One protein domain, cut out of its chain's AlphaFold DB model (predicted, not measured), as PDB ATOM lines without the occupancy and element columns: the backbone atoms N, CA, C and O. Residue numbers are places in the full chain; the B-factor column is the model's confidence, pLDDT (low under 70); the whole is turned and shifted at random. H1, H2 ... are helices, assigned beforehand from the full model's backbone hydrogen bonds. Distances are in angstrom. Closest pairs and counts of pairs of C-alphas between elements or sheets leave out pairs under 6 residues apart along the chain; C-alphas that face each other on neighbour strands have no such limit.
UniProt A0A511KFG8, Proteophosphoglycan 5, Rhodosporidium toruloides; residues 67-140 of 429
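This is residues 67 to 140 of the 429 residues of the protein "Proteophosphoglycan 5" of Rhodosporidium toruloides (UniProt A0A511KFG8). Three helices of ten or more residues make the body: H1 and H3 meet as a V where H1 begins and H3 nears its end, and H5 packs on both of them, so that the three centres make a triangle. Two short helices lie at the ends of H1, H4 by its first residues and H2 just past its last. The printed part has 74 residues with five named helices, in the order H1, H2, H3, H4, H5, and no named strand; the class is all helix. The whole is compact, with a radius of gyration of the C-alphas of 12.3 A, yet elongated in outline, spanning 37 by 24 by 20 A.

After residues 67 to 72, H1 takes residues 73 to 86, from C-alpha 73 at (-13.609, -18.984, 64.373) to C-alpha 86 at (-3.452, -36.118, 65.306), 19.9 A. H2 is residues 88 to 91, 5.1 A long. H3 is residues 100 to 109 and measures 14.3 A. H4 is residues 118 to 121, 5.1 A. H5 is residues 125 to 135, 15.4 A long, and ends at C-alpha 135 at (2.640, -28.153, 64.457).

H1 is the hub, touching the four other helices. With residues 84 to 85 alone it only just touches H2, and only at the corner by their link, with 3 pairs of C-alphas within 8 A; the closest C-alphas are those of Leu 84 and Gly 91, 5.4 A apart. With residues 73 to 74 alone H1 touches H3, at a steep tilt of 51 degrees, opposite ways; the closest C-alphas, of Arg 74 and Leu 107, are 6.6 A apart. With residues 74 to 78 alone it touches H4, closest at the C-alphas of Arg 74 and Asp 120, 5.5 A. H1 and H5 touch at a shallow tilt of 28 degrees, the same way, closest at the C-alphas of Leu 84 and Leu 135, 6.4 A. H3 and H5 touch at a shallow tilt of 27 degrees, opposite ways, closest at the C-alphas of Val 104 and Ala 125, 5.4 A. H2 and H4 are apart. In H1, H3 and H5 every O i to N i+4 pair is within hydrogen-bond range; H2 and H4 are too short for such a pair.

The two C-alphas farthest apart are those of His 115 and His 140, 38.5 A. The printed part has no cut. The links H1 to H2 and H4 to H5 are tight, those from H2 to H3 and H3 to H4 short, and no link is long. Mean pLDDT of the printed part is 85.1; residues 67 to 72 are under 70.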
ATOM      1  N   ALA A  67     -11.033 -15.814  52.204       47.66
ATOM      2  CA  ALA A  67     -12.488 -15.786  52.033       47.66
ATOM      3  C   ALA A  67     -13.308 -16.451  53.164       47.66
ATOM      4  O   ALA A  67     -14.537 -16.529  53.063       47.66
ATOM      5  N   ILE A  68     -12.687 -16.961  54.237       53.53
ATOM      6  CA  ILE A  68     -13.449 -17.649  55.293       53.53
ATOM      7  C   ILE A  68     -14.179 -16.629  56.178       53.53
ATOM      8  O   ILE A  68     -13.579 -15.974  57.026       53.53
ATOM      9  N   ARG A  69     -15.509 -16.554  56.029       52.75
ATOM     10  CA  ARG A  69     -16.398 -15.832  56.955       52.75
ATOM     11  C   ARG A  69     -16.228 -16.374  58.387       52.75
ATOM     12  O   ARG A  69     -16.279 -17.587  58.617       52.75
ATOM     13  N   GLN A  70     -16.042 -15.460  59.339       59.88
ATOM     14  CA  GLN A  70     -15.567 -15.699  60.713       59.88
ATOM     15  C   GLN A  70     -16.614 -16.255  61.698       59.88
ATOM     16  O   GLN A  70     -16.316 -16.371  62.884       59.88
ATOM     17  N   HIS A  71     -17.815 -16.638  61.251       54.41
ATOM     18  CA  HIS A  71     -18.931 -16.951  62.161       54.41
ATOM     19  C   HIS A  71     -18.729 -18.154  63.109       54.41
ATOM     20  O   HIS A  71     -19.518 -18.292  64.026       54.41
ATOM     21  N   ASP A  72     -17.646 -18.936  62.988       69.50
ATOM     22  CA  ASP A  72     -17.296 -20.039  63.908       69.50
ATOM     23  C   ASP A  72     -15.771 -20.144  64.135       69.50
ATOM     24  O   ASP A  72     -15.179 -21.228  64.079       69.50
ATOM     25  N   ALA A  73     -15.077 -19.013  64.312       77.25
ATOM     26  CA  ALA A  73     -13.609 -18.984  64.373       77.25
ATOM     27  C   ALA A  73     -13.016 -19.917  65.453       77.25
ATOM     28  O   ALA A  73     -12.005 -20.575  65.202       77.25
ATOM     29  N   ARG A  74     -13.656 -20.027  66.627       81.62
ATOM     30  CA  ARG A  74     -13.191 -20.856  67.757       81.62
ATOM     31  C   ARG A  74     -13.309 -22.354  67.495       81.62
ATOM     32  O   ARG A  74     -12.310 -23.061  67.625       81.62
ATOM     33  N   ALA A  75     -14.474 -22.832  67.057       78.75
ATOM     34  CA  ALA A  75     -14.668 -24.238  66.702       78.75
ATOM     35  C   ALA A  75     -13.704 -24.677  65.584       78.75
ATOM     36  O   ALA A  75     -13.067 -25.728  65.680       78.75
ATOM     37  N   LYS A  76     -13.512 -23.827  64.563       80.56
ATOM     38  CA  LYS A  76     -12.538 -24.065  63.483       80.56
ATOM     39  C   LYS A  76     -11.098 -24.092  63.995       80.56
ATOM     40  O   LYS A  76     -10.336 -24.979  63.619       80.56
ATOM     41  N   ALA A  77     -10.723 -23.153  64.864       85.81
ATOM     42  CA  ALA A  77      -9.396 -23.099  65.471       85.81
ATOM     43  C   ALA A  77      -9.105 -24.355  66.308       85.81
ATOM     44  O   ALA A  77      -8.036 -24.962  66.172       85.81
ATOM     45  N   PHE A  78     -10.070 -24.775  67.127       84.81
ATOM     46  CA  PHE A  78      -9.981 -25.993  67.925       84.81
ATOM     47  C   PHE A  78      -9.814 -27.234  67.040       84.81
ATOM     48  O   PHE A  78      -8.844 -27.979  67.201       84.81
ATOM     49  N   GLY A  79     -10.704 -27.411  66.058       85.00
ATOM     50  CA  GLY A  79     -10.674 -28.542  65.131       85.00
ATOM     51  C   GLY A  79      -9.378 -28.610  64.324       85.00
ATOM     52  O   GLY A  79      -8.766 -29.672  64.234       85.00
ATOM     53  N   LEU A  80      -8.893 -27.474  63.808       88.00
ATOM     54  CA  LEU A  80      -7.628 -27.418  63.072       88.00
ATOM     55  C   LEU A  80      -6.451 -27.874  63.940       88.00
ATOM     56  O   LEU A  80      -5.662 -28.709  63.503       88.00
ATOM     57  N   ARG A  81      -6.342 -27.369  65.176       90.62
ATOM     58  CA  ARG A  81      -5.277 -27.775  66.106       90.62
ATOM     59  C   ARG A  81      -5.321 -29.280  66.368       90.62
ATOM     60  O   ARG A  81      -4.288 -29.930  66.262       90.62
ATOM     61  N   GLN A  82      -6.501 -29.834  66.655       89.81
ATOM     62  CA  GLN A  82      -6.661 -31.271  66.899       89.81
ATOM     63  C   GLN A  82      -6.282 -32.121  65.685       89.81
ATOM     64  O   GLN A  82      -5.608 -33.139  65.828       89.81
ATOM     65  N   ILE A  83      -6.694 -31.709  64.484       87.88
ATOM     66  CA  ILE A  83      -6.372 -32.429  63.250       87.88
ATOM     67  C   ILE A  83      -4.864 -32.414  62.996       87.88
ATOM     68  O   ILE A  83      -4.296 -33.459  62.683       87.88
ATOM     69  N   LEU A  84      -4.208 -31.260  63.137       90.56
ATOM     70  CA  LEU A  84      -2.767 -31.135  62.907       90.56
ATOM     71  C   LEU A  84      -1.942 -31.921  63.933       90.56
ATOM     72  O   LEU A  84      -0.932 -32.520  63.563       90.56
ATOM     73  N   ASP A  85      -2.392 -31.960  65.187       92.38
ATOM     74  CA  ASP A  85      -1.784 -32.763  66.249       92.38
ATOM     75  C   ASP A  85      -1.935 -34.270  65.977       92.38
ATOM     76  O   ASP A  85      -0.955 -35.017  65.956       92.38
ATOM     77  N   LYS A  86      -3.152 -34.714  65.635       92.31
ATOM     78  CA  LYS A  86      -3.452 -36.118  65.306       92.31
ATOM     79  C   LYS A  86      -2.787 -36.586  64.008       92.31
ATOM     80  O   LYS A  86      -2.472 -37.769  63.858       92.31
ATOM     81  N   HIS A  87      -2.569 -35.680  63.057       89.06
ATOM     82  CA  HIS A  87      -2.028 -35.982  61.734       89.06
ATOM     83  C   HIS A  87      -0.814 -35.095  61.386       89.06
ATOM     84  O   HIS A  87      -0.902 -34.236  60.504       89.06
ATOM     85  N   PRO A  88       0.377 -35.359  61.964       91.44
ATOM     86  CA  PRO A  88       1.560 -34.501  61.795       91.44
ATOM     87  C   PRO A  88       2.041 -34.323  60.346       91.44
ATOM     88  O   PRO A  88       2.723 -33.354  60.013       91.44
ATOM     89  N   HIS A  89       1.711 -35.264  59.457       87.75
ATOM     90  CA  HIS A  89       2.038 -35.162  58.033       87.75
ATOM     91  C   HIS A  89       1.281 -34.020  57.334       87.75
ATOM     92  O   HIS A  89       1.824 -33.449  56.390       87.75
ATOM     93  N   LEU A  90       0.085 -33.654  57.818       86.81
ATOM     94  CA  LEU A  90      -0.670 -32.492  57.338       86.81
ATOM     95  C   LEU A  90      -0.005 -31.190  57.792       86.81
ATOM     96  O   LEU A  90       0.197 -30.292  56.982       86.81
ATOM     97  N   GLY A  91       0.465 -31.116  59.042       89.62
ATOM     98  CA  GLY A  91       1.265 -29.978  59.519       89.62
ATOM     99  C   GLY A  91       2.530 -29.754  58.683       89.62
ATOM    100  O   GLY A  91       2.881 -28.627  58.336       89.62
ATOM    101  N   ARG A  92       3.179 -30.840  58.243       90.69
ATOM    102  CA  ARG A  92       4.321 -30.783  57.311       90.69
ATOM    103  C   ARG A  92       3.951 -30.397  55.880       90.69
ATOM    104  O   ARG A  92       4.865 -30.070  55.124       90.69
ATOM    105  N   SER A  93       2.682 -30.436  55.467       90.19
ATOM    106  CA  SER A  93       2.260 -29.939  54.146       90.19
ATOM    107  C   SER A  93       1.909 -28.452  54.147       90.19
ATOM    108  O   SER A  93       1.862 -27.853  53.074       90.19
ATOM    109  N   VAL A  94       1.750 -27.840  55.324       92.44
ATOM    110  CA  VAL A  94       1.530 -26.398  55.458       92.44
ATOM    111  C   VAL A  94       2.761 -25.625  55.001       92.44
ATOM    112  O   VAL A  94       3.887 -25.900  55.422       92.44
ATOM    113  N   ARG A  95       2.558 -24.675  54.084       92.62
ATOM    114  CA  ARG A  95       3.616 -23.819  53.515       92.62
ATOM    115  C   ARG A  95       3.370 -22.345  53.804       92.62
ATOM    116  O   ARG A  95       4.333 -21.579  53.854       92.62
ATOM    117  N   ARG A  96       2.111 -21.944  53.977       92.44
ATOM    118  CA  ARG A  96       1.698 -20.560  54.210       92.44
ATOM    119  C   ARG A  96       0.705 -20.512  55.365       92.44
ATOM    120  O   ARG A  96      -0.124 -21.401  55.506       92.44
ATOM    121  N   LEU A  97       0.825 -19.481  56.189       92.94
ATOM    122  CA  LEU A  97      -0.105 -19.146  57.263       92.94
ATOM    123  C   LEU A  97      -0.539 -17.691  57.058       92.94
ATOM    124  O   LEU A  97      -0.189 -16.811  57.849       92.94
ATOM    125  N   SER A  98      -1.206 -17.419  55.932       89.25
ATOM    126  CA  SER A  98      -1.321 -16.053  55.406       89.25
ATOM    127  C   SER A  98      -2.226 -15.148  56.248       89.25
ATOM    128  O   SER A  98      -1.910 -13.977  56.451       89.25
ATOM    129  N   GLN A  99      -3.307 -15.701  56.800       87.06
ATOM    130  CA  GLN A  99      -4.301 -14.977  57.606       87.06
ATOM    131  C   GLN A  99      -4.289 -15.379  59.086       87.06
ATOM    132  O   GLN A  99      -5.247 -15.124  59.812       87.06
ATOM    133  N   LEU A 100      -3.205 -16.002  59.561       92.06
ATOM    134  CA  LEU A 100      -3.125 -16.460  60.948       92.06
ATOM    135  C   LEU A 100      -3.289 -15.296  61.942       92.06
ATOM    136  O   LEU A 100      -4.063 -15.421  62.884       92.06
ATOM    137  N   HIS A 101      -2.649 -14.146  61.702       92.25
ATOM    138  CA  HIS A 101      -2.833 -12.944  62.526       92.25
ATOM    139  C   HIS A 101      -4.306 -12.496  62.641       92.25
ATOM    140  O   HIS A 101      -4.735 -12.140  63.738       92.25
ATOM    141  N   SER A 102      -5.074 -12.543  61.544       88.81
ATOM    142  CA  SER A 102      -6.496 -12.179  61.502       88.81
ATOM    143  C   SER A 102      -7.311 -13.124  62.377       88.81
ATOM    144  O   SER A 102      -7.973 -12.667  63.302       88.81
ATOM    145  N   PHE A 103      -7.141 -14.440  62.193       88.50
ATOM    146  CA  PHE A 103      -7.794 -15.451  63.033       88.50
ATOM    147  C   PHE A 103      -7.476 -15.252  64.520       88.50
ATOM    148  O   PHE A 103      -8.362 -15.314  65.367       88.50
ATOM    149  N   VAL A 104      -6.213 -14.986  64.857       91.25
ATOM    150  CA  VAL A 104      -5.793 -14.757  66.248       91.25
ATOM    151  C   VAL A 104      -6.397 -13.466  66.803       91.25
ATOM    152  O   VAL A 104      -6.811 -13.440  67.962       91.25
ATOM    153  N   SER A 105      -6.486 -12.412  65.990       89.31
ATOM    154  CA  SER A 105      -7.163 -11.166  66.354       89.31
ATOM    155  C   SER A 105      -8.647 -11.405  66.639       89.31
ATOM    156  O   SER A 105      -9.138 -10.960  67.676       89.31
ATOM    157  N   ASP A 106      -9.343 -12.164  65.793       86.56
ATOM    158  CA  ASP A 106     -10.766 -12.479  65.976       86.56
ATOM    159  C   ASP A 106     -11.005 -13.275  67.260       86.56
ATOM    160  O   ASP A 106     -11.897 -12.943  68.047       86.56
ATOM    161  N   LEU A 107     -10.168 -14.293  67.509       87.31
ATOM    162  CA  LEU A 107     -10.194 -15.089  68.738       87.31
ATOM    163  C   LEU A 107      -9.939 -14.217  69.975       87.31
ATOM    164  O   LEU A 107     -10.547 -14.435  71.022       87.31
ATOM    165  N   ALA A 108      -9.046 -13.230  69.880       86.25
ATOM    166  CA  ALA A 108      -8.734 -12.333  70.988       86.25
ATOM    167  C   ALA A 108      -9.855 -11.316  71.276       86.25
ATOM    168  O   ALA A 108     -10.041 -10.943  72.438       86.25
ATOM    169  N   GLN A 109     -10.584 -10.873  70.244       83.31
ATOM    170  CA  GLN A 109     -11.706  -9.934  70.365       83.31
ATOM    171  C   GLN A 109     -12.961 -10.600  70.948       83.31
ATOM    172  O   GLN A 109     -13.608 -10.025  71.820       83.31
ATOM    173  N   HIS A 110     -13.265 -11.830  70.533       81.12
ATOM    174  CA  HIS A 110     -14.456 -12.568  70.967       81.12
ATOM    175  C   HIS A 110     -14.098 -13.544  72.088       81.12
ATOM    176  O   HIS A 110     -13.900 -14.741  71.854       81.12
ATOM    177  N   ARG A 111     -13.936 -13.027  73.312       78.12
ATOM    178  CA  ARG A 111     -13.632 -13.858  74.488       78.12
ATOM    179  C   ARG A 111     -14.825 -14.751  74.845       78.12
ATOM    180  O   ARG A 111     -15.953 -14.278  74.749       78.12
ATOM    181  N   PRO A 112     -14.581 -16.007  75.257       80.81
ATOM    182  CA  PRO A 112     -15.653 -16.874  75.706       80.81
ATOM    183  C   PRO A 112     -16.206 -16.328  77.026       80.81
ATOM    184  O   PRO A 112     -15.447 -15.879  77.889       80.81
ATOM    185  N   ASP A 113     -17.521 -16.351  77.154       80.62
ATOM    186  CA  ASP A 113     -18.254 -16.047  78.376       80.62
ATOM    187  C   ASP A 113     -18.620 -17.337  79.136       80.62
ATOM    188  O   ASP A 113     -18.252 -18.453  78.752       80.62
ATOM    189  N   GLU A 114     -19.354 -17.184  80.236       79.19
ATOM    190  CA  GLU A 114     -19.818 -18.297  81.074       79.19
ATOM    191  C   GLU A 114     -20.785 -19.248  80.343       79.19
ATOM    192  O   GLU A 114     -20.997 -20.373  80.793       79.19
ATOM    193  N   HIS A 115     -21.347 -18.827  79.206       78.56
ATOM    194  CA  HIS A 115     -22.278 -19.607  78.386       78.56
ATOM    195  C   HIS A 115     -21.613 -20.251  77.162       78.56
ATOM    196  O   HIS A 115     -22.254 -21.013  76.436       78.56
ATOM    197  N   SER A 116     -20.334 -19.964  76.932       80.19
ATOM    198  CA  SER A 116     -19.574 -20.489  75.806       80.19
ATOM    199  C   SER A 116     -19.284 -21.981  75.969       80.19
ATOM    200  O   SER A 116     -19.136 -22.489  77.082       80.19
ATOM    201  N   SER A 117     -19.178 -22.704  74.852       79.69
ATOM    202  CA  SER A 117     -18.937 -24.148  74.890       79.69
ATOM    203  C   SER A 117     -17.559 -24.484  75.482       79.69
ATOM    204  O   SER A 117     -16.632 -23.672  75.460       79.69
ATOM    205  N   ALA A 118     -17.373 -25.723  75.955       76.88
ATOM    206  CA  ALA A 118     -16.064 -26.191  76.424       76.88
ATOM    207  C   ALA A 118     -14.977 -26.087  75.332       76.88
ATOM    208  O   ALA A 118     -13.811 -25.830  75.635       76.88
ATOM    209  N   PHE A 119     -15.359 -26.239  74.056       75.12
ATOM    210  CA  PHE A 119     -14.462 -26.034  72.918       75.12
ATOM    211  C   PHE A 119     -14.027 -24.574  72.799       75.12
ATOM    212  O   PHE A 119     -12.844 -24.297  72.600       75.12
ATOM    213  N   ASP A 120     -14.962 -23.640  72.975       74.69
ATOM    214  CA  ASP A 120     -14.682 -22.206  72.913       74.69
ATOM    215  C   ASP A 120     -13.768 -21.762  74.053       74.69
ATOM    216  O   ASP A 120     -12.844 -20.981  73.824       74.69
ATOM    217  N   GLN A 121     -13.977 -22.297  75.256       79.31
ATOM    218  CA  GLN A 121     -13.138 -22.022  76.424       79.31
ATOM    219  C   GLN A 121     -11.724 -22.619  76.298       79.31
ATOM    220  O   GLN A 121     -10.772 -22.060  76.839       79.31
ATOM    221  N   ALA A 122     -11.553 -23.713  75.545       81.19
ATOM    222  CA  ALA A 122     -10.261 -24.379  75.355       81.19
ATOM    223  C   ALA A 122      -9.306 -23.657  74.381       81.19
ATOM    224  O   ALA A 122      -8.121 -23.998  74.316       81.19
ATOM    225  N   VAL A 123      -9.793 -22.680  73.605       83.62
ATOM    226  CA  VAL A 123      -8.984 -21.933  72.628       83.62
ATOM    227  C   VAL A 123      -8.569 -20.577  73.200       83.62
ATOM    228  O   VAL A 123      -9.286 -19.580  73.096       83.62
ATOM    229  N   GLU A 124      -7.365 -20.509  73.764       89.25
ATOM    230  CA  GLU A 124      -6.712 -19.232  74.074       89.25
ATOM    231  C   GLU A 124      -5.898 -18.767  72.858       89.25
ATOM    232  O   GLU A 124      -5.069 -19.512  72.336       89.25
ATOM    233  N   ALA A 125      -6.151 -17.544  72.382       88.50
ATOM    234  CA  ALA A 125      -5.678 -17.064  71.082       88.50
ATOM    235  C   ALA A 125      -4.145 -17.094  70.928       88.50
ATOM    236  O   ALA A 125      -3.633 -17.519  69.889       88.50
ATOM    237  N   CYS A 126      -3.402 -16.668  71.955       89.00
ATOM    238  CA  CYS A 126      -1.938 -16.596  71.898       89.00
ATOM    239  C   CYS A 126      -1.304 -17.993  71.955       89.00
ATOM    240  O   CYS A 126      -0.431 -18.334  71.157       89.00
ATOM    241  N   SER A 127      -1.787 -18.834  72.864       92.06
ATOM    242  CA  SER A 127      -1.367 -20.231  72.994       92.06
ATOM    243  C   SER A 127      -1.665 -21.009  71.715       92.06
ATOM    244  O   SER A 127      -0.829 -21.778  71.245       92.06
ATOM    245  N   TRP A 128      -2.815 -20.745  71.094       93.75
ATOM    246  CA  TRP A 128      -3.202 -21.367  69.837       93.75
ATOM    247  C   TRP A 128      -2.276 -20.982  68.675       93.75
ATOM    248  O   TRP A 128      -1.795 -21.874  67.981       93.75
ATOM    249  N   GLN A 129      -1.938 -19.698  68.488       95.12
ATOM    250  CA  GLN A 129      -0.972 -19.285  67.453       95.12
ATOM    251  C   GLN A 129       0.388 -19.973  67.652       95.12
ATOM    252  O   GLN A 129       0.976 -20.469  66.690       95.12
ATOM    253  N   ALA A 130       0.878 -20.037  68.894       95.31
ATOM    254  CA  ALA A 130       2.123 -20.725  69.219       95.31
ATOM    255  C   ALA A 130       2.067 -22.225  68.870       95.31
ATOM    256  O   ALA A 130       3.022 -22.762  68.307       95.31
ATOM    257  N   ASP A 131       0.950 -22.895  69.152       95.00
ATOM    258  CA  ASP A 131       0.757 -24.311  68.831       95.00
ATOM    259  C   ASP A 131       0.692 -24.569  67.327       95.00
ATOM    260  O   ASP A 131       1.370 -25.475  66.841       95.00
ATOM    261  N   ILE A 132      -0.032 -23.744  66.566       95.38
ATOM    262  CA  ILE A 132      -0.068 -23.852  65.101       95.38
ATOM    263  C   ILE A 132       1.344 -23.732  64.514       95.38
ATOM    264  O   ILE A 132       1.723 -24.530  63.659       95.38
ATOM    265  N   LEU A 133       2.168 -22.802  65.007       95.06
ATOM    266  CA  LEU A 133       3.556 -22.673  64.552       95.06
ATOM    267  C   LEU A 133       4.411 -23.906  64.883       95.06
ATOM    268  O   LEU A 133       5.238 -24.315  64.068       95.06
ATOM    269  N   ARG A 134       4.209 -24.537  66.047       95.06
ATOM    270  CA  ARG A 134       4.925 -25.773  66.420       95.06
ATOM    271  C   ARG A 134       4.521 -26.961  65.550       95.06
ATOM    272  O   ARG A 134       5.384 -27.751  65.159       95.06
ATOM    273  N   LEU A 135       3.228 -27.072  65.251       95.00
ATOM    274  CA  LEU A 135       2.640 -28.153  64.457       95.00
ATOM    275  C   LEU A 135       2.966 -28.035  62.958       95.00
ATOM    276  O   LEU A 135       2.939 -29.042  62.249       95.00
ATOM    277  N   CYS A 136       3.332 -26.842  62.481       94.25
ATOM    278  CA  CYS A 136       3.586 -26.542  61.069       94.25
ATOM    279  C   CYS A 136       5.077 -26.243  60.791       94.25
ATOM    280  O   CYS A 136       5.453 -25.096  60.550       94.25
ATOM    281  N   PRO A 137       5.967 -27.254  60.782       91.81
ATOM    282  CA  PRO A 137       7.419 -27.049  60.722       91.81
ATOM    283  C   PRO A 137       7.964 -26.565  59.372       91.81
ATOM    284  O   PRO A 137       9.122 -26.168  59.299       91.81
ATOM    285  N   SER A 138       7.186 -26.678  58.296       92.31
ATOM    286  CA  SER A 138       7.643 -26.459  56.914       92.31
ATOM    287  C   SER A 138       7.077 -25.174  56.303       92.31
ATOM    288  O   SER A 138       6.936 -25.066  55.084       92.31
ATOM    289  N   VAL A 139       6.714 -24.215  57.152       93.38
ATOM    290  CA  VAL A 139       6.141 -22.931  56.747       93.38
ATOM    291  C   VAL A 139       7.220 -22.035  56.137       93.38
ATOM    292  O   VAL A 139       8.279 -21.828  56.719       93.38
ATOM    293  N   HIS A 140       6.927 -21.466  54.969       93.38
ATOM    294  CA  HIS A 140       7.775 -20.477  54.297       93.38
ATOM    295  C   HIS A 140       7.284 -19.043  54.500       93.38
ATOM    296  O   HIS A 140       8.093 -18.116  54.451       93.38
TER     297      HIS A 140